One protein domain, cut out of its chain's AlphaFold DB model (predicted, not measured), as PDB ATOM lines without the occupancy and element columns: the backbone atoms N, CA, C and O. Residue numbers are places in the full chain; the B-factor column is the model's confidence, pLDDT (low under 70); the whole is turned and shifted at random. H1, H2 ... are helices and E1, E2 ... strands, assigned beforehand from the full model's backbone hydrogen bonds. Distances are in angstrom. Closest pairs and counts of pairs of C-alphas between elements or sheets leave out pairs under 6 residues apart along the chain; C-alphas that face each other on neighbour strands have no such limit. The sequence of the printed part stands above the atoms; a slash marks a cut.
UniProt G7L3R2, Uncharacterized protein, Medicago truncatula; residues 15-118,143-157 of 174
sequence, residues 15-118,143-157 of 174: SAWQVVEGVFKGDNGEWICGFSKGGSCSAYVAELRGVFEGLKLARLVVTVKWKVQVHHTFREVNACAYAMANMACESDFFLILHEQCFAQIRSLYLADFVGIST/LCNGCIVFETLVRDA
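What this domain is: This is residues 15 to 118 and 143 to 157 of the 174 residues of an uncharacterized protein of Medicago truncatula (UniProt G7L3R2). A three-stranded antiparallel sheet, in the order E1 E2 E3, is the middle of three layers, with H1 over one face and H2 over the other; H3 packs on residues 79 to 84 of H2. The 119 printed residues hold, along the chain, E1 E2 H1 H2 E3 H3, class mixed. The whole is compact: radius of gyration of the C-alphas 13.6 A, spans 43 by 31 by 25 A.

How they stand to each other: E1, residues 17 to 25, and E2, residues 31 to 40, form a hairpin; N 20 and O 37 are 2.8 A apart. H1, residues 43 to 61, is on the sheet; its closest C-alphas to E1 are Gly 50 and Val 20, 5.1 A. H2, residues 79 to 90, is on the opposite face. E3, residues 95 to 98, is antiparallel to E2, with N 36 and O 96 3.0 A apart. H3, residues 103 to 114, only grazes the sheet and touches residues 79 to 84 of H2, closest C-alphas Tyr 109 and Cys 80, 5.8 A. Every O i to N i+4 pair is within hydrogen-bond range in H1, 7 of 8 in H2, 6 of 8 in H3.

Where its parts are: E1, 26.9 A long, begins at C-alpha 17 (249.601, 179.771, 252.528); H3 ends at C-alpha 114 (267.425, 195.374, 275.085). E2 measures 28.4 A, H1 26.6 A.

The domain as a whole: Residues 119 to 142 are not printed; the gap is 26.3 A between C-alphas 118 and 143. The H1 to H2 link is long. Residues 143 to 157 are under pLDDT 70.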
ATOM      1  N   SER A  15     248.812 174.346 250.686       51.81
ATOM      2  CA  SER A  15     250.058 174.282 251.462       51.81
ATOM      3  C   SER A  15     251.035 175.439 251.187       51.81
ATOM      4  O   SER A  15     252.112 175.470 251.770       51.81
ATOM      5  N   ALA A  16     250.697 176.360 250.284       63.53
ATOM      6  CA  ALA A  16     251.449 177.575 249.980       63.53
ATOM      7  C   ALA A  16     250.872 178.819 250.680       63.53
ATOM      8  O   ALA A  16     251.187 179.943 250.285       63.53
ATOM      9  N   TRP A  17     250.003 178.650 251.686       75.38
ATOM     10  CA  TRP A  17     249.601 179.771 252.528       75.38
ATOM     11  C   TRP A  17     250.803 180.275 253.318       75.38
ATOM     12  O   TRP A  17     251.412 179.526 254.081       75.38
ATOM     13  N   GLN A  18     251.129 181.548 253.123       81.25
ATOM     14  CA  GLN A  18     252.197 182.232 253.827       81.25
ATOM     15  C   GLN A  18     251.626 183.438 254.548       81.25
ATOM     16  O   GLN A  18     250.744 184.136 254.045       81.25
ATOM     17  N   VAL A  19     252.185 183.706 255.715       79.88
ATOM     18  CA  VAL A  19     251.903 184.913 256.480       79.88
ATOM     19  C   VAL A  19     253.167 185.749 256.502       79.88
ATOM     20  O   VAL A  19     254.262 185.227 256.708       79.88
ATOM     21  N   VAL A  20     253.008 187.038 256.229       84.06
ATOM     22  CA  VAL A  20     254.072 188.031 256.326       84.06
ATOM     23  C   VAL A  20     253.732 189.005 257.420       84.06
ATOM     24  O   VAL A  20     252.568 189.363 257.607       84.06
ATOM     25  N   GLU A  21     254.760 189.473 258.101       84.06
ATOM     26  CA  GLU A  21     254.598 190.394 259.202       84.06
ATOM     27  C   GLU A  21     255.802 191.298 259.362       84.06
ATOM     28  O   GLU A  21     256.858 191.060 258.774       84.06
ATOM     29  N   GLY A  22     255.637 192.315 260.195       84.62
ATOM     30  CA  GLY A  22     256.737 193.138 260.652       84.62
ATOM     31  C   GLY A  22     256.310 194.107 261.740       84.62
ATOM     32  O   GLY A  22     255.126 194.256 262.053       84.62
ATOM     33  N   VAL A  23     257.303 194.767 262.327       85.06
ATOM     34  CA  VAL A  23     257.115 195.720 263.421       85.06
ATOM     35  C   VAL A  23     257.832 197.022 263.103       85.06
ATOM     36  O   VAL A  23     258.999 197.029 262.725       85.06
ATOM     37  N   PHE A  24     257.146 198.132 263.332       84.38
ATOM     38  CA  PHE A  24     257.725 199.459 263.419       84.38
ATOM     39  C   PHE A  24     258.019 199.759 264.884       84.38
ATOM     40  O   PHE A  24     257.121 199.797 265.730       84.38
ATOM     41  N   LYS A  25     259.302 199.959 265.171       83.12
ATOM     42  CA  LYS A  25     259.815 200.325 266.489       83.12
ATOM     43  C   LYS A  25     260.349 201.745 266.396       83.12
ATOM     44  O   LYS A  25     260.939 202.101 265.374       83.12
ATOM     45  N   GLY A  26     260.126 202.545 267.426       79.00
ATOM     46  CA  GLY A  26     260.770 203.844 267.528       79.00
ATOM     47  C   GLY A  26     262.167 203.742 268.121       79.00
ATOM     48  O   GLY A  26     262.618 202.672 268.541       79.00
ATOM     49  N   ASP A  27     262.874 204.869 268.130       76.81
ATOM     50  CA  ASP A  27     264.293 204.910 268.494       76.81
ATOM     51  C   ASP A  27     264.526 204.558 269.981       76.81
ATOM     52  O   ASP A  27     265.615 204.107 270.341       76.81
ATOM     53  N   ASN A  28     263.504 204.692 270.838       76.50
ATOM     54  CA  ASN A  28     263.554 204.303 272.252       76.50
ATOM     55  C   ASN A  28     262.970 202.904 272.501       76.50
ATOM     56  O   ASN A  28     262.744 202.526 273.653       76.50
ATOM     57  N   GLY A  29     262.707 202.143 271.437       76.62
ATOM     58  CA  GLY A  29     262.091 200.826 271.530       76.62
ATOM     59  C   GLY A  29     260.594 200.869 271.775       76.62
ATOM     60  O   GLY A  29     260.001 199.823 272.028       76.62
ATOM     61  N   GLU A  30     259.946 202.029 271.697       82.88
ATOM     62  CA  GLU A  30     258.494 202.108 271.740       82.88
ATOM     63  C   GLU A  30     257.880 201.366 270.549       82.88
ATOM     64  O   GLU A  30     258.394 201.403 269.429       82.88
ATOM     65  N   TRP A  31     256.780 200.662 270.799       85.00
ATOM     66  CA  TRP A  31     255.992 200.061 269.733       85.00
ATOM     67  C   TRP A  31     255.268 201.174 268.978       85.00
ATOM     68  O   TRP A  31     254.442 201.864 269.574       85.00
ATOM     69  N   ILE A  32     255.569 201.348 267.690       84.50
ATOM     70  CA  ILE A  32     254.844 202.293 266.831       84.50
ATOM     71  C   ILE A  32     253.629 201.587 266.234       84.50
ATOM     72  O   ILE A  32     252.504 202.040 266.415       84.50
ATOM     73  N   CYS A  33     253.850 200.469 265.543       87.25
ATOM     74  CA  CYS A  33     252.796 199.569 265.079       87.25
ATOM     75  C   CYS A  33     253.385 198.238 264.591       87.25
ATOM     76  O   CYS A  33     254.554 198.160 264.224       87.25
ATOM     77  N   GLY A  34     252.573 197.189 264.554       87.06
ATOM     78  CA  GLY A  34     252.867 195.943 263.849       87.06
ATOM     79  C   GLY A  34     251.999 195.811 262.606       87.06
ATOM     80  O   GLY A  34     250.995 196.510 262.460       87.06
ATOM     81  N   PHE A  35     252.352 194.895 261.715       87.38
ATOM     82  CA  PHE A  35     251.482 194.507 260.614       87.38
ATOM     83  C   PHE A  35     251.541 193.008 260.360       87.38
ATOM     84  O   PHE A  35     252.582 192.386 260.564       87.38
ATOM     85  N   SER A  36     250.435 192.453 259.874       87.00
ATOM     86  CA  SER A  36     250.364 191.082 259.371       87.00
ATOM     87  C   SER A  36     249.546 191.015 258.084       87.00
ATOM     88  O   SER A  36     248.652 191.833 257.844       87.00
ATOM     89  N   LYS A  37     249.877 190.065 257.211       84.50
ATOM     90  CA  LYS A  37     249.139 189.799 255.976       84.50
ATOM     91  C   LYS A  37     249.323 188.351 255.544       84.50
ATOM     92  O   LYS A  37     250.451 187.906 255.344       84.50
ATOM     93  N   GLY A  38     248.222 187.636 255.353       82.75
ATOM     94  CA  GLY A  38     248.225 186.301 254.767       82.75
ATOM     95  C   GLY A  38     248.189 186.330 253.237       82.75
ATOM     96  O   GLY A  38     247.841 187.338 252.609       82.75
ATOM     97  N   GLY A  39     248.542 185.217 252.607       81.19
ATOM     98  CA  GLY A  39     248.303 185.004 251.185       81.19
ATOM     99  C   GLY A  39     248.980 183.762 250.621       81.19
ATOM    100  O   GLY A  39     249.977 183.276 251.143       81.19
ATOM    101  N   SER A  40     248.455 183.270 249.498       80.00
ATOM    102  CA  SER A  40     249.077 182.166 248.763       80.00
ATOM    103  C   SER A  40     250.289 182.663 247.973       80.00
ATOM    104  O   SER A  40     250.149 183.495 247.071       80.00
ATOM    105  N   CYS A  41     251.485 182.200 248.334       78.94
ATOM    106  CA  CYS A  41     252.720 182.468 247.600       78.94
ATOM    107  C   CYS A  41     253.848 181.510 248.013       78.94
ATOM    108  O   CYS A  41     253.740 180.766 248.981       78.94
ATOM    109  N   SER A  42     254.953 181.503 247.264       78.25
ATOM    110  CA  SER A  42     256.149 180.779 247.699       78.25
ATOM    111  C   SER A  42     256.827 181.496 248.865       78.25
ATOM    112  O   SER A  42     256.665 182.708 249.036       78.25
ATOM    113  N   ALA A  43     257.653 180.770 249.619       74.06
ATOM    114  CA  ALA A  43     258.325 181.344 250.775       74.06
ATOM    115  C   ALA A  43     259.187 182.573 250.423       74.06
ATOM    116  O   ALA A  43     259.125 183.603 251.084       74.06
ATOM    117  N   TYR A  44     259.916 182.512 249.307       75.12
ATOM    118  CA  TYR A  44     260.706 183.638 248.802       75.12
ATOM    119  C   TYR A  44     259.850 184.870 248.453       75.12
ATOM    120  O   TYR A  44     260.233 186.004 248.741       75.12
ATOM    121  N   VAL A  45     258.674 184.663 247.850       81.81
ATOM    122  CA  VAL A  45     257.752 185.762 247.514       81.81
ATOM    123  C   VAL A  45     257.155 186.378 248.778       81.81
ATOM    124  O   VAL A  45     256.963 187.593 248.820       81.81
ATOM    125  N   ALA A  46     256.890 185.575 249.809       80.31
ATOM    126  CA  ALA A  46     256.429 186.067 251.099       80.31
ATOM    127  C   ALA A  46     257.488 186.959 251.778       80.31
ATOM    128  O   ALA A  46     257.161 188.069 252.197       80.31
ATOM    129  N   GLU A  47     258.765 186.563 251.774       79.50
ATOM    130  CA  GLU A  47     259.853 187.396 252.315       79.50
ATOM    131  C   GLU A  47     259.903 188.779 251.632       79.50
ATOM    132  O   GLU A  47     259.902 189.823 252.291       79.50
ATOM    133  N   LEU A  48     259.851 188.805 250.293       85.06
ATOM    134  CA  LEU A  48     259.822 190.053 249.520       85.06
ATOM    135  C   LEU A  48     258.550 190.875 249.768       85.06
ATOM    136  O   LEU A  48     258.601 192.108 249.804       85.06
ATOM    137  N   ARG A  49     257.405 190.209 249.946       85.44
ATOM    138  CA  ARG A  49     256.129 190.867 250.234       85.44
ATOM    139  C   ARG A  49     256.155 191.556 251.594       85.44
ATOM    140  O   ARG A  49     255.659 192.677 251.676       85.44
ATOM    141  N   GLY A  50     256.752 190.955 252.623       83.88
ATOM    142  CA  GLY A  50     256.898 191.604 253.931       83.88
ATOM    143  C   GLY A  50     257.699 192.904 253.847       83.88
ATOM    144  O   GLY A  50     257.253 193.937 254.349       83.88
ATOM    145  N   VAL A  51     258.813 192.897 253.103       85.94
ATOM    146  CA  VAL A  51     259.611 194.111 252.853       85.94
ATOM    147  C   VAL A  51     258.793 195.163 252.099       85.94
ATOM    148  O   VAL A  51     258.776 196.332 252.486       85.94
ATOM    149  N   PHE A  52     258.086 194.762 251.041       88.69
ATOM    150  CA  PHE A  52     257.271 195.677 250.241       88.69
ATOM    151  C   PHE A  52     256.143 196.327 251.052       88.69
ATOM    152  O   PHE A  52     255.994 197.552 251.024       88.69
ATOM    153  N   GLU A  53     255.357 195.533 251.782       87.81
ATOM    154  CA  GLU A  53     254.238 196.043 252.582       87.81
ATOM    155  C   GLU A  53     254.741 196.929 253.721       87.81
ATOM    156  O   GLU A  53     254.199 198.016 253.925       87.81
ATOM    157  N   GLY A  54     255.823 196.548 254.404       86.31
ATOM    158  CA  GLY A  54     256.376 197.392 255.454       86.31
ATOM    159  C   GLY A  54     256.979 198.701 254.907       86.31
ATOM    160  O   GLY A  54     256.817 199.745 255.526       86.31
ATOM    161  N   LEU A  55     257.598 198.723 253.717       85.56
ATOM    162  CA  LEU A  55     258.073 199.978 253.107       85.56
ATOM    163  C   LEU A  55     256.908 200.884 252.701       85.56
ATOM    164  O   LEU A  55     256.970 202.108 252.857       85.56
ATOM    165  N   LYS A  56     255.825 200.288 252.198       87.62
ATOM    166  CA  LYS A  56     254.591 201.005 251.876       87.62
ATOM    167  C   LYS A  56     253.955 201.601 253.132       87.62
ATOM    168  O   LYS A  56     253.551 202.761 253.103       87.62
ATOM    169  N   LEU A  57     253.896 200.835 254.218       84.81
ATOM    170  CA  LEU A  57     253.379 201.283 255.507       84.81
ATOM    171  C   LEU A  57     254.267 202.342 256.152       84.81
ATOM    172  O   LEU A  57     253.732 203.338 256.621       84.81
ATOM    173  N   ALA A  58     255.593 202.199 256.096       81.38
ATOM    174  CA  ALA A  58     256.532 203.207 256.585       81.38
ATOM    175  C   ALA A  58     256.173 204.584 256.019       81.38
ATOM    176  O   ALA A  58     255.921 205.525 256.764       81.38
ATOM    177  N   ARG A  59     256.020 204.665 254.692       79.31
ATOM    178  CA  ARG A  59     255.640 205.898 253.994       79.31
ATOM    179  C   ARG A  59     254.297 206.484 254.454       79.31
ATOM    180  O   ARG A  59     254.109 207.689 254.326       79.31
ATOM    181  N   LEU A  60     253.362 205.654 254.915       80.81
ATOM    182  CA  LEU A  60     252.046 206.093 255.388       80.81
ATOM    183  C   LEU A  60     252.075 206.532 256.854       80.81
ATOM    184  O   LEU A  60     251.436 207.520 257.200       80.81
ATOM    185  N   VAL A  61     252.795 205.797 257.701       69.19
ATOM    186  CA  VAL A  61     252.765 205.966 259.159       69.19
ATOM    187  C   VAL A  61     253.703 207.080 259.618       69.19
ATOM    188  O   VAL A  61     253.436 207.735 260.622       69.19
ATOM    189  N   VAL A  62     254.793 207.342 258.896       66.06
ATOM    190  CA  VAL A  62     255.825 208.273 259.357       66.06
ATOM    191  C   VAL A  62     256.114 209.337 258.290       66.06
ATOM    192  O   VAL A  62     256.401 209.067 257.124       66.06
ATOM    193  N   THR A  63     256.007 210.593 258.717       58.41
ATOM    194  CA  THR A  63     255.885 211.792 257.871       58.41
ATOM    195  C   THR A  63     257.219 212.477 257.544       58.41
ATOM    196  O   THR A  63     257.235 213.540 256.922       58.41
ATOM    197  N   VAL A  64     258.352 211.893 257.942       61.41
ATOM    198  CA  VAL A  64     259.692 212.490 257.783       61.41
ATOM    199  C   VAL A  64     260.429 211.977 256.540       61.41
ATOM    200  O   VAL A  64     260.035 210.995 255.922       61.41
ATOM    201  N   LYS A  65     261.517 212.649 256.135       62.19
ATOM    202  CA  LYS A  65     262.415 212.150 255.077       62.19
ATOM    203  C   LYS A  65     263.179 210.919 255.566       62.19
ATOM    204  O   LYS A  65     263.795 210.957 256.625       62.19
ATOM    205  N   TRP A  66     263.199 209.872 254.748       68.38
ATOM    206  CA  TRP A  66     263.732 208.564 255.119       68.38
ATOM    207  C   TRP A  66     265.122 208.301 254.567       68.38
ATOM    208  O   TRP A  66     265.393 208.553 253.392       68.38
ATOM    209  N   LYS A  67     265.960 207.672 255.391       70.19
ATOM    210  CA  LYS A  67     267.135 206.930 254.935       70.19
ATOM    211  C   LYS A  67     266.913 205.452 255.237       70.19
ATOM    212  O   LYS A  67     267.111 205.017 256.364       70.19
ATOM    213  N   VAL A  68     266.513 204.689 254.225       73.06
ATOM    214  CA  VAL A  68     266.286 203.246 254.371       73.06
ATOM    215  C   VAL A  68     267.630 202.521 254.431       73.06
ATOM    216  O   VAL A  68     268.491 202.724 253.575       73.06
ATOM    217  N   GLN A  69     267.807 201.676 255.444       75.31
ATOM    218  CA  GLN A  69     268.922 200.738 255.558       75.31
ATOM    219  C   GLN A  69     268.337 199.350 255.798       75.31
ATOM    220  O   GLN A  69     267.491 199.181 256.671       75.31
ATOM    221  N   VAL A  70     268.768 198.373 255.006       75.81
ATOM    222  CA  VAL A  70     268.324 196.984 255.143       75.81
ATOM    223  C   VAL A  70     269.459 196.194 255.772       75.81
ATOM    224  O   VAL A  70     270.566 196.157 255.234       75.81
ATOM    225  N   HIS A  71     269.178 195.574 256.913       76.25
ATOM    226  CA  HIS A  71     270.106 194.694 257.607       76.25
ATOM    227  C   HIS A  71     269.557 193.277 257.573       76.25
ATOM    228  O   HIS A  71     268.427 193.038 257.981       76.25
ATOM    229  N   HIS A  72     270.367 192.339 257.094       73.88
ATOM    230  CA  HIS A  72     270.041 190.929 257.210       73.88
ATOM    231  C   HIS A  72     270.373 190.455 258.629       73.88
ATOM    232  O   HIS A  72     271.522 190.560 259.066       73.88
ATOM    233  N   THR A  73     269.379 189.925 259.333       69.00
ATOM    234  CA  THR A  73     269.525 189.293 260.648       69.00
ATOM    235  C   THR A  73     269.133 187.823 260.554       69.00
ATOM    236  O   THR A  73     268.338 187.424 259.706       69.00
ATOM    237  N   PHE A  74     269.734 186.985 261.401       67.75
ATOM    238  CA  PHE A  74     269.348 185.579 261.462       67.75
ATOM    239  C   PHE A  74     267.966 185.431 262.106       67.75
ATOM    240  O   PHE A  74     267.584 186.207 262.985       67.75
ATOM    241  N   ARG A  75     267.236 184.390 261.696       65.25
ATOM    242  CA  ARG A  75     265.883 184.067 262.171       65.25
ATOM    243  C   ARG A  75     265.783 184.004 263.698       65.25
ATOM    244  O   ARG A  75     264.768 184.370 264.285       65.25
ATOM    245  N   GLU A  76     266.827 183.507 264.343       65.31
ATOM    246  CA  GLU A  76     266.917 183.299 265.785       65.31
ATOM    247  C   GLU A  76     266.943 184.615 266.563       65.31
ATOM    248  O   GLU A  76     266.479 184.648 267.698       65.31
ATOM    249  N   VAL A  77     267.446 185.684 265.939       66.06
ATOM    250  CA  VAL A  77     267.514 187.038 266.509       66.06
ATOM    251  C   VAL A  77     266.253 187.848 266.198       66.06
ATOM    252  O   VAL A  77     266.061 188.915 266.761       66.06
ATOM    253  N   ASN A  78     265.391 187.316 265.328       71.06
ATOM    254  CA  ASN A  78     264.090 187.862 264.975       71.06
ATOM    255  C   ASN A  78     262.977 187.060 265.679       71.06
ATOM    256  O   ASN A  78     262.151 186.371 265.065       71.06
ATOM    257  N   ALA A  79     263.018 187.047 267.010       72.88
ATOM    258  CA  ALA A  79     262.081 186.260 267.797       72.88
ATOM    259  C   ALA A  79     260.684 186.899 267.809       72.88
ATOM    260  O   ALA A  79     259.690 186.172 267.735       72.88
ATOM    261  N   CYS A  80     260.598 188.231 267.823       75.50
ATOM    262  CA  CYS A  80     259.327 188.949 267.773       75.50
ATOM    263  C   CYS A  80     258.508 188.685 266.520       75.50
ATOM    264  O   CYS A  80     257.353 188.280 266.655       75.50
ATOM    265  N   ALA A  81     259.070 188.865 265.322       71.56
ATOM    266  CA  ALA A  81     258.290 188.591 264.117       71.56
ATOM    267  C   ALA A  81     258.005 187.100 263.953       71.56
ATOM    268  O   ALA A  81     256.970 186.726 263.422       71.56
ATOM    269  N   TYR A  82     258.849 186.216 264.493       72.81
ATOM    270  CA  TYR A  82     258.483 184.802 264.565       72.81
ATOM    271  C   TYR A  82     257.245 184.554 265.433       72.81
ATOM    272  O   TYR A  82     256.387 183.743 265.085       72.81
ATOM    273  N   ALA A  83     257.195 185.179 266.611       77.44
ATOM    274  CA  ALA A  83     256.104 184.991 267.555       77.44
ATOM    275  C   ALA A  83     254.800 185.565 267.004       77.44
ATOM    276  O   ALA A  83     253.767 184.903 267.097       77.44
ATOM    277  N   MET A  84     254.865 186.742 266.381       74.94
ATOM    278  CA  MET A  84     253.739 187.304 265.653       74.94
ATOM    279  C   MET A  84     253.272 186.350 264.545       74.94
ATOM    280  O   MET A  84     252.082 186.047 264.510       74.94
ATOM    281  N   ALA A  85     254.178 185.724 263.782       70.94
ATOM    282  CA  ALA A  85     253.774 184.965 262.591       70.94
ATOM    283  C   ALA A  85     252.961 183.733 262.971       70.94
ATOM    284  O   ALA A  85     252.085 183.281 262.236       70.94
ATOM    285  N   ASN A  86     253.212 183.214 264.175       71.75
ATOM    286  CA  ASN A  86     252.423 182.144 264.763       71.75
ATOM    287  C   ASN A  86     251.038 182.610 265.219       71.75
ATOM    288  O   ASN A  86     250.093 181.831 265.132       71.75
ATOM    289  N   MET A  87     250.911 183.844 265.705       70.88
ATOM    290  CA  MET A  87     249.623 184.435 266.077       70.88
ATOM    291  C   MET A  87     248.807 184.833 264.844       70.88
ATOM    292  O   MET A  87     247.587 184.727 264.856       70.88
ATOM    293  N   ALA A  88     249.465 185.234 263.760       68.50
ATOM    294  CA  ALA A  88     248.821 185.641 262.520       68.50
ATOM    295  C   ALA A  88     248.558 184.493 261.541       68.50
ATOM    296  O   ALA A  88     248.149 184.766 260.415       68.50
ATOM    297  N   CYS A  89     248.742 183.233 261.942       61.16
ATOM    298  CA  CYS A  89     248.496 182.057 261.096       61.16
ATOM    299  C   CYS A  89     247.054 182.015 260.534       61.16
ATOM    300  O   CYS A  89     246.814 181.449 259.473       61.16
ATOM    301  N   GLU A  90     246.114 182.679 261.216       62.06
ATOM    302  CA  GLU A  90     244.706 182.836 260.820       62.06
ATOM    303  C   GLU A  90     244.413 184.157 260.080       62.06
ATOM    304  O   GLU A  90     243.262 184.459 259.770       62.06
ATOM    305  N   SER A  91     245.432 184.979 259.808       64.69
ATOM    306  CA  SER A  91     245.247 186.274 259.145       64.69
ATOM    307  C   SER A  91     244.812 186.073 257.708       64.69
ATOM    308  O   SER A  91     245.472 185.352 256.972       64.69
ATOM    309  N   ASP A  92     243.757 186.769 257.298       67.75
ATOM    310  CA  ASP A  92     243.250 186.795 255.926       67.75
ATOM    311  C   ASP A  92     244.244 187.417 254.919       67.75
ATOM    312  O   ASP A  92     245.294 187.958 255.263       67.75
ATOM    313  N   PHE A  93     243.860 187.435 253.636       77.12
ATOM    314  CA  PHE A  93     244.566 188.152 252.559       77.12
ATOM    315  C   PHE A  93     244.737 189.670 252.786       77.12
ATOM    316  O   PHE A  93     245.426 190.354 252.013       77.12
ATOM    317  N   PHE A  94     244.063 190.230 253.788       83.44
ATOM    318  CA  PHE A  94     244.077 191.656 254.086       83.44
ATOM    319  C   PHE A  94     245.294 192.039 254.928       83.44
ATOM    320  O   PHE A  94     245.796 191.258 255.728       83.44
ATOM    321  N   LEU A  95     245.770 193.269 254.726       84.69
ATOM    322  CA  LEU A  95     246.792 193.860 255.583       84.69
ATOM    323  C   LEU A  95     246.124 194.326 256.876       84.69
ATOM    324  O   LEU A  95     245.230 195.174 256.825       84.69
ATOM    325  N   ILE A  96     246.567 193.783 258.002       86.50
ATOM    326  CA  ILE A  96     246.098 194.135 259.341       86.50
ATOM    327  C   ILE A  96     247.185 194.970 260.011       86.50
ATOM    328  O   ILE A  96     248.365 194.626 259.933       86.50
ATOM    329  N   LEU A  97     246.783 196.072 260.647       88.00
ATOM    330  CA  LEU A  97     247.660 196.921 261.446       88.00
ATOM    331  C   LEU A  97     247.384 196.696 262.928       88.00
ATOM    332  O   LEU A  97     246.237 196.728 263.366       88.00
ATOM    333  N   HIS A  98     248.459 196.508 263.685       87.75
ATOM    334  CA  HIS A  98     248.437 196.282 265.124       87.75
ATOM    335  C   HIS A  98     248.964 197.531 265.823       87.75
ATOM    336  O   HIS A  98     250.175 197.719 265.960       87.75
ATOM    337  N   GLU A  99     248.066 198.416 266.246       87.19
ATOM    338  CA  GLU A  99     248.445 199.657 266.941       87.19
ATOM    339  C   GLU A  99     249.054 199.380 268.321       87.19
ATOM    340  O   GLU A  99     249.902 200.132 268.794       87.19
ATOM    341  N   GLN A 100     248.682 198.261 268.945       87.56
ATOM    342  CA  GLN A 100     249.203 197.840 270.240       87.56
ATOM    343  C   GLN A 100     250.059 196.579 270.121       87.56
ATOM    344  O   GLN A 100     249.764 195.664 269.354       87.56
ATOM    345  N   CYS A 101     251.113 196.512 270.933       85.06
ATOM    346  CA  CYS A 101     251.907 195.301 271.088       85.06
ATOM    347  C   CYS A 101     251.097 194.246 271.855       85.06
ATOM    348  O   CYS A 101     250.648 194.511 272.975       85.06
ATOM    349  N   PHE A 102     250.952 193.043 271.293       83.44
ATOM    350  CA  PHE A 102     250.269 191.937 271.964       83.44
ATOM    351  C   PHE A 102     250.909 191.628 273.324       83.44
ATOM    352  O   PHE A 102     252.132 191.505 273.444       83.44
ATOM    353  N   ALA A 103     250.084 191.440 274.359       84.19
ATOM    354  CA  ALA A 103     250.571 191.151 275.709       84.19
ATOM    355  C   ALA A 103     251.478 189.903 275.745       84.19
ATOM    356  O   ALA A 103     252.451 189.865 276.497       84.19
ATOM    357  N   GLN A 104     251.197 188.926 274.879       82.94
ATOM    358  CA  GLN A 104     251.923 187.664 274.739       82.94
ATOM    359  C   GLN A 104     253.350 187.836 274.195       82.94
ATOM    360  O   GLN A 104     254.223 187.048 274.549       82.94
ATOM    361  N   ILE A 105     253.607 188.852 273.359       83.56
ATOM    362  CA  ILE A 105     254.940 189.105 272.774       83.56
ATOM    363  C   ILE A 105     255.662 190.273 273.433       83.56
ATOM    364  O   ILE A 105     256.834 190.489 273.155       83.56
ATOM    365  N   ARG A 106     254.999 191.032 274.310       85.81
ATOM    366  CA  ARG A 106     255.560 192.245 274.915       85.81
ATOM    367  C   ARG A 106     256.881 191.991 275.641       85.81
ATOM    368  O   ARG A 106     257.805 192.788 275.524       85.81
ATOM    369  N   SER A 107     256.989 190.882 276.370       83.88
ATOM    370  CA  SER A 107     258.232 190.489 277.048       83.88
ATOM    371  C   SER A 107     259.347 190.143 276.058       83.88
ATOM    372  O   SER A 107     260.485 190.560 276.258       83.88
ATOM    373  N   LEU A 108     259.014 189.439 274.973       83.19
ATOM    374  CA  LEU A 108     259.943 189.095 273.897       83.19
ATOM    375  C   LEU A 108     260.417 190.344 273.145       83.19
ATOM    376  O   LEU A 108     261.598 190.495 272.867       83.19
ATOM    377  N   TYR A 109     259.503 191.278 272.907       83.50
ATOM    378  CA  TYR A 109     259.762 192.568 272.280       83.50
ATOM    379  C   TYR A 109     260.709 193.437 273.093       83.50
ATOM    380  O   TYR A 109     261.666 193.988 272.545       83.50
ATOM    381  N   LEU A 110     260.494 193.511 274.406       82.00
ATOM    382  CA  LEU A 110     261.414 194.197 275.306       82.00
ATOM    383  C   LEU A 110     262.783 193.508 275.344       82.00
ATOM    384  O   LEU A 110     263.800 194.195 275.348       82.00
ATOM    385  N   ALA A 111     262.830 192.173 275.332       80.12
ATOM    386  CA  ALA A 111     264.089 191.429 275.293       80.12
ATOM    387  C   ALA A 111     264.874 191.691 273.996       80.12
ATOM    388  O   ALA A 111     266.061 192.008 274.069       80.12
ATOM    389  N   ASP A 112     264.208 191.648 272.837       76.75
ATOM    390  CA  ASP A 112     264.812 191.945 271.533       76.75
ATOM    391  C   ASP A 112     265.322 193.396 271.477       76.75
ATOM    392  O   ASP A 112     266.434 193.642 271.010       76.75
ATOM    393  N   PHE A 113     264.564 194.358 272.023       75.31
ATOM    394  CA  PHE A 113     264.991 195.759 272.108       75.31
ATOM    395  C   PHE A 113     266.235 195.953 272.991       75.31
ATOM    396  O   PHE A 113     267.165 196.660 272.609       75.31
ATOM    397  N   VAL A 114     266.282 195.300 274.155       77.19
ATOM    398  CA  VAL A 114     267.425 195.374 275.085       77.19
ATOM    399  C   VAL A 114     268.623 194.549 274.576       77.19
ATOM    400  O   VAL A 114     269.720 194.628 275.131       77.19
ATOM    401  N   GLY A 115     268.457 193.786 273.491       69.06
ATOM    402  CA  GLY A 115     269.505 192.942 272.920       69.06
ATOM    403  C   GLY A 115     269.745 191.657 273.715       69.06
ATOM    404  O   GLY A 115     270.824 191.075 273.638       69.06
ATOM    405  N   ILE A 116     268.756 191.203 274.485       69.19
ATOM    406  CA  ILE A 116     268.799 189.918 275.180       69.19
ATOM    407  C   ILE A 116     268.383 188.846 274.175       69.19
ATOM    408  O   ILE A 116     267.203 188.537 274.017       69.19
ATOM    409  N   SER A 117     269.359 188.264 273.480       57.03
ATOM    410  CA  SER A 117     269.106 187.131 272.594       57.03
ATOM    411  C   SER A 117     268.686 185.924 273.433       57.03
ATOM    412  O   SER A 117     269.516 185.285 274.085       57.03
ATOM    413  N   THR A 118     267.399 185.576 273.420       52.84
ATOM    414  CA  THR A 118     266.982 184.254 273.888       52.84
ATOM    415  C   THR A 118     267.411 183.246 272.830       52.84
ATOM    416  O   THR A 118     266.734 183.021 271.830       52.84
ATOM    417  N   LEU A 143     273.275 209.076 265.616       27.22
ATOM    418  CA  LEU A 143     271.879 208.665 265.487       27.22
ATOM    419  C   LEU A 143     271.289 209.291 264.216       27.22
ATOM    420  O   LEU A 143     271.326 210.510 264.042       27.22
ATOM    421  N   CYS A 144     270.810 208.452 263.305       23.41
ATOM    422  CA  CYS A 144     269.992 208.891 262.185       23.41
ATOM    423  C   CYS A 144     268.546 208.676 262.634       23.41
ATOM    424  O   CYS A 144     268.185 207.534 262.891       23.41
ATOM    425  N   ASN A 145     267.767 209.750 262.757       23.20
ATOM    426  CA  ASN A 145     266.360 209.686 263.154       23.20
ATOM    427  C   ASN A 145     265.590 208.719 262.231       23.20
ATOM    428  O   ASN A 145     265.553 208.945 261.016       23.20
ATOM    429  N   GLY A 146     264.988 207.675 262.808       25.17
ATOM    430  CA  GLY A 146     264.105 206.730 262.119       25.17
ATOM    431  C   GLY A 146     264.806 205.508 261.517       25.17
ATOM    432  O   GLY A 146     264.921 205.392 260.294       25.17
ATOM    433  N   CYS A 147     265.218 204.558 262.359       27.19
ATOM    434  CA  CYS A 147     265.589 203.207 261.924       27.19
ATOM    435  C   CYS A 147     264.389 202.254 262.054       27.19
ATOM    436  O   CYS A 147     264.062 201.823 263.153       27.19
ATOM    437  N   ILE A 148     263.758 201.868 260.937       33.88
ATOM    438  CA  ILE A 148     262.785 200.762 260.931       33.88
ATOM    439  C   ILE A 148     263.542 199.451 260.739       33.88
ATOM    440  O   ILE A 148     264.170 199.238 259.700       33.88
ATOM    441  N   VAL A 149     263.458 198.566 261.728       36.19
ATOM    442  CA  VAL A 149     263.972 197.199 261.634       36.19
ATOM    443  C   VAL A 149     262.903 196.333 260.969       36.19
ATOM    444  O   VAL A 149     261.840 196.102 261.536       36.19
ATOM    445  N   PHE A 150     263.177 195.891 259.742       38.59
ATOM    446  CA  PHE A 150     262.308 194.990 258.991       38.59
ATOM    447  C   PHE A 150     262.617 193.546 259.354       38.59
ATOM    448  O   PHE A 150     263.717 193.054 259.114       38.59
ATOM    449  N   GLU A 151     261.624 192.877 259.910       43.41
ATOM    450  CA  GLU A 151     261.733 191.520 260.406       43.41
ATOM    451  C   GLU A 151     260.602 190.705 259.773       43.41
ATOM    452  O   GLU A 151     259.521 190.613 260.334       43.41
ATOM    453  N   THR A 152     260.831 190.158 258.575       36.50
ATOM    454  CA  THR A 152     259.870 189.260 257.913       36.50
ATOM    455  C   THR A 152     260.173 187.818 258.315       36.50
ATOM    456  O   THR A 152     261.339 187.430 258.412       36.50
ATOM    457  N   LEU A 153     259.138 187.019 258.588       36.28
ATOM    458  CA  LEU A 153     259.297 185.589 258.808       36.28
ATOM    459  C   LEU A 153     258.187 184.791 258.142       36.28
ATOM    460  O   LEU A 153     257.011 185.036 258.380       36.28
ATOM    461  N   VAL A 154     258.588 183.804 257.351       33.81
ATOM    462  CA  VAL A 154     257.692 182.985 256.538       33.81
ATOM    463  C   VAL A 154     257.552 181.578 257.126       33.81
ATOM    464  O   VAL A 154     258.553 180.932 257.472       33.81
ATOM    465  N   ARG A 155     256.307 181.103 257.257       36.19
ATOM    466  CA  ARG A 155     255.964 179.781 257.798       36.19
ATOM    467  C   ARG A 155     254.981 179.068 256.867       36.19
ATOM    468  O   ARG A 155     253.891 179.576 256.634       36.19
ATOM    469  N   ASP A 156     255.354 177.866 256.426       29.88
ATOM    470  CA  ASP A 156     254.475 176.965 255.675       29.88
ATOM    471  C   ASP A 156     253.329 176.486 256.581       29.88
ATOM    472  O   ASP A 156     253.545 175.713 257.522       29.88
ATOM    473  N   ALA A 157     252.107 176.953 256.325       33.31
ATOM    474  CA  ALA A 157     250.913 176.478 257.013       33.31
ATOM    475  C   ALA A 157     250.271 175.328 256.216       33.31
ATOM    476  O   ALA A 157     249.643 175.528 255.178       33.31
TER     477      ALA A 157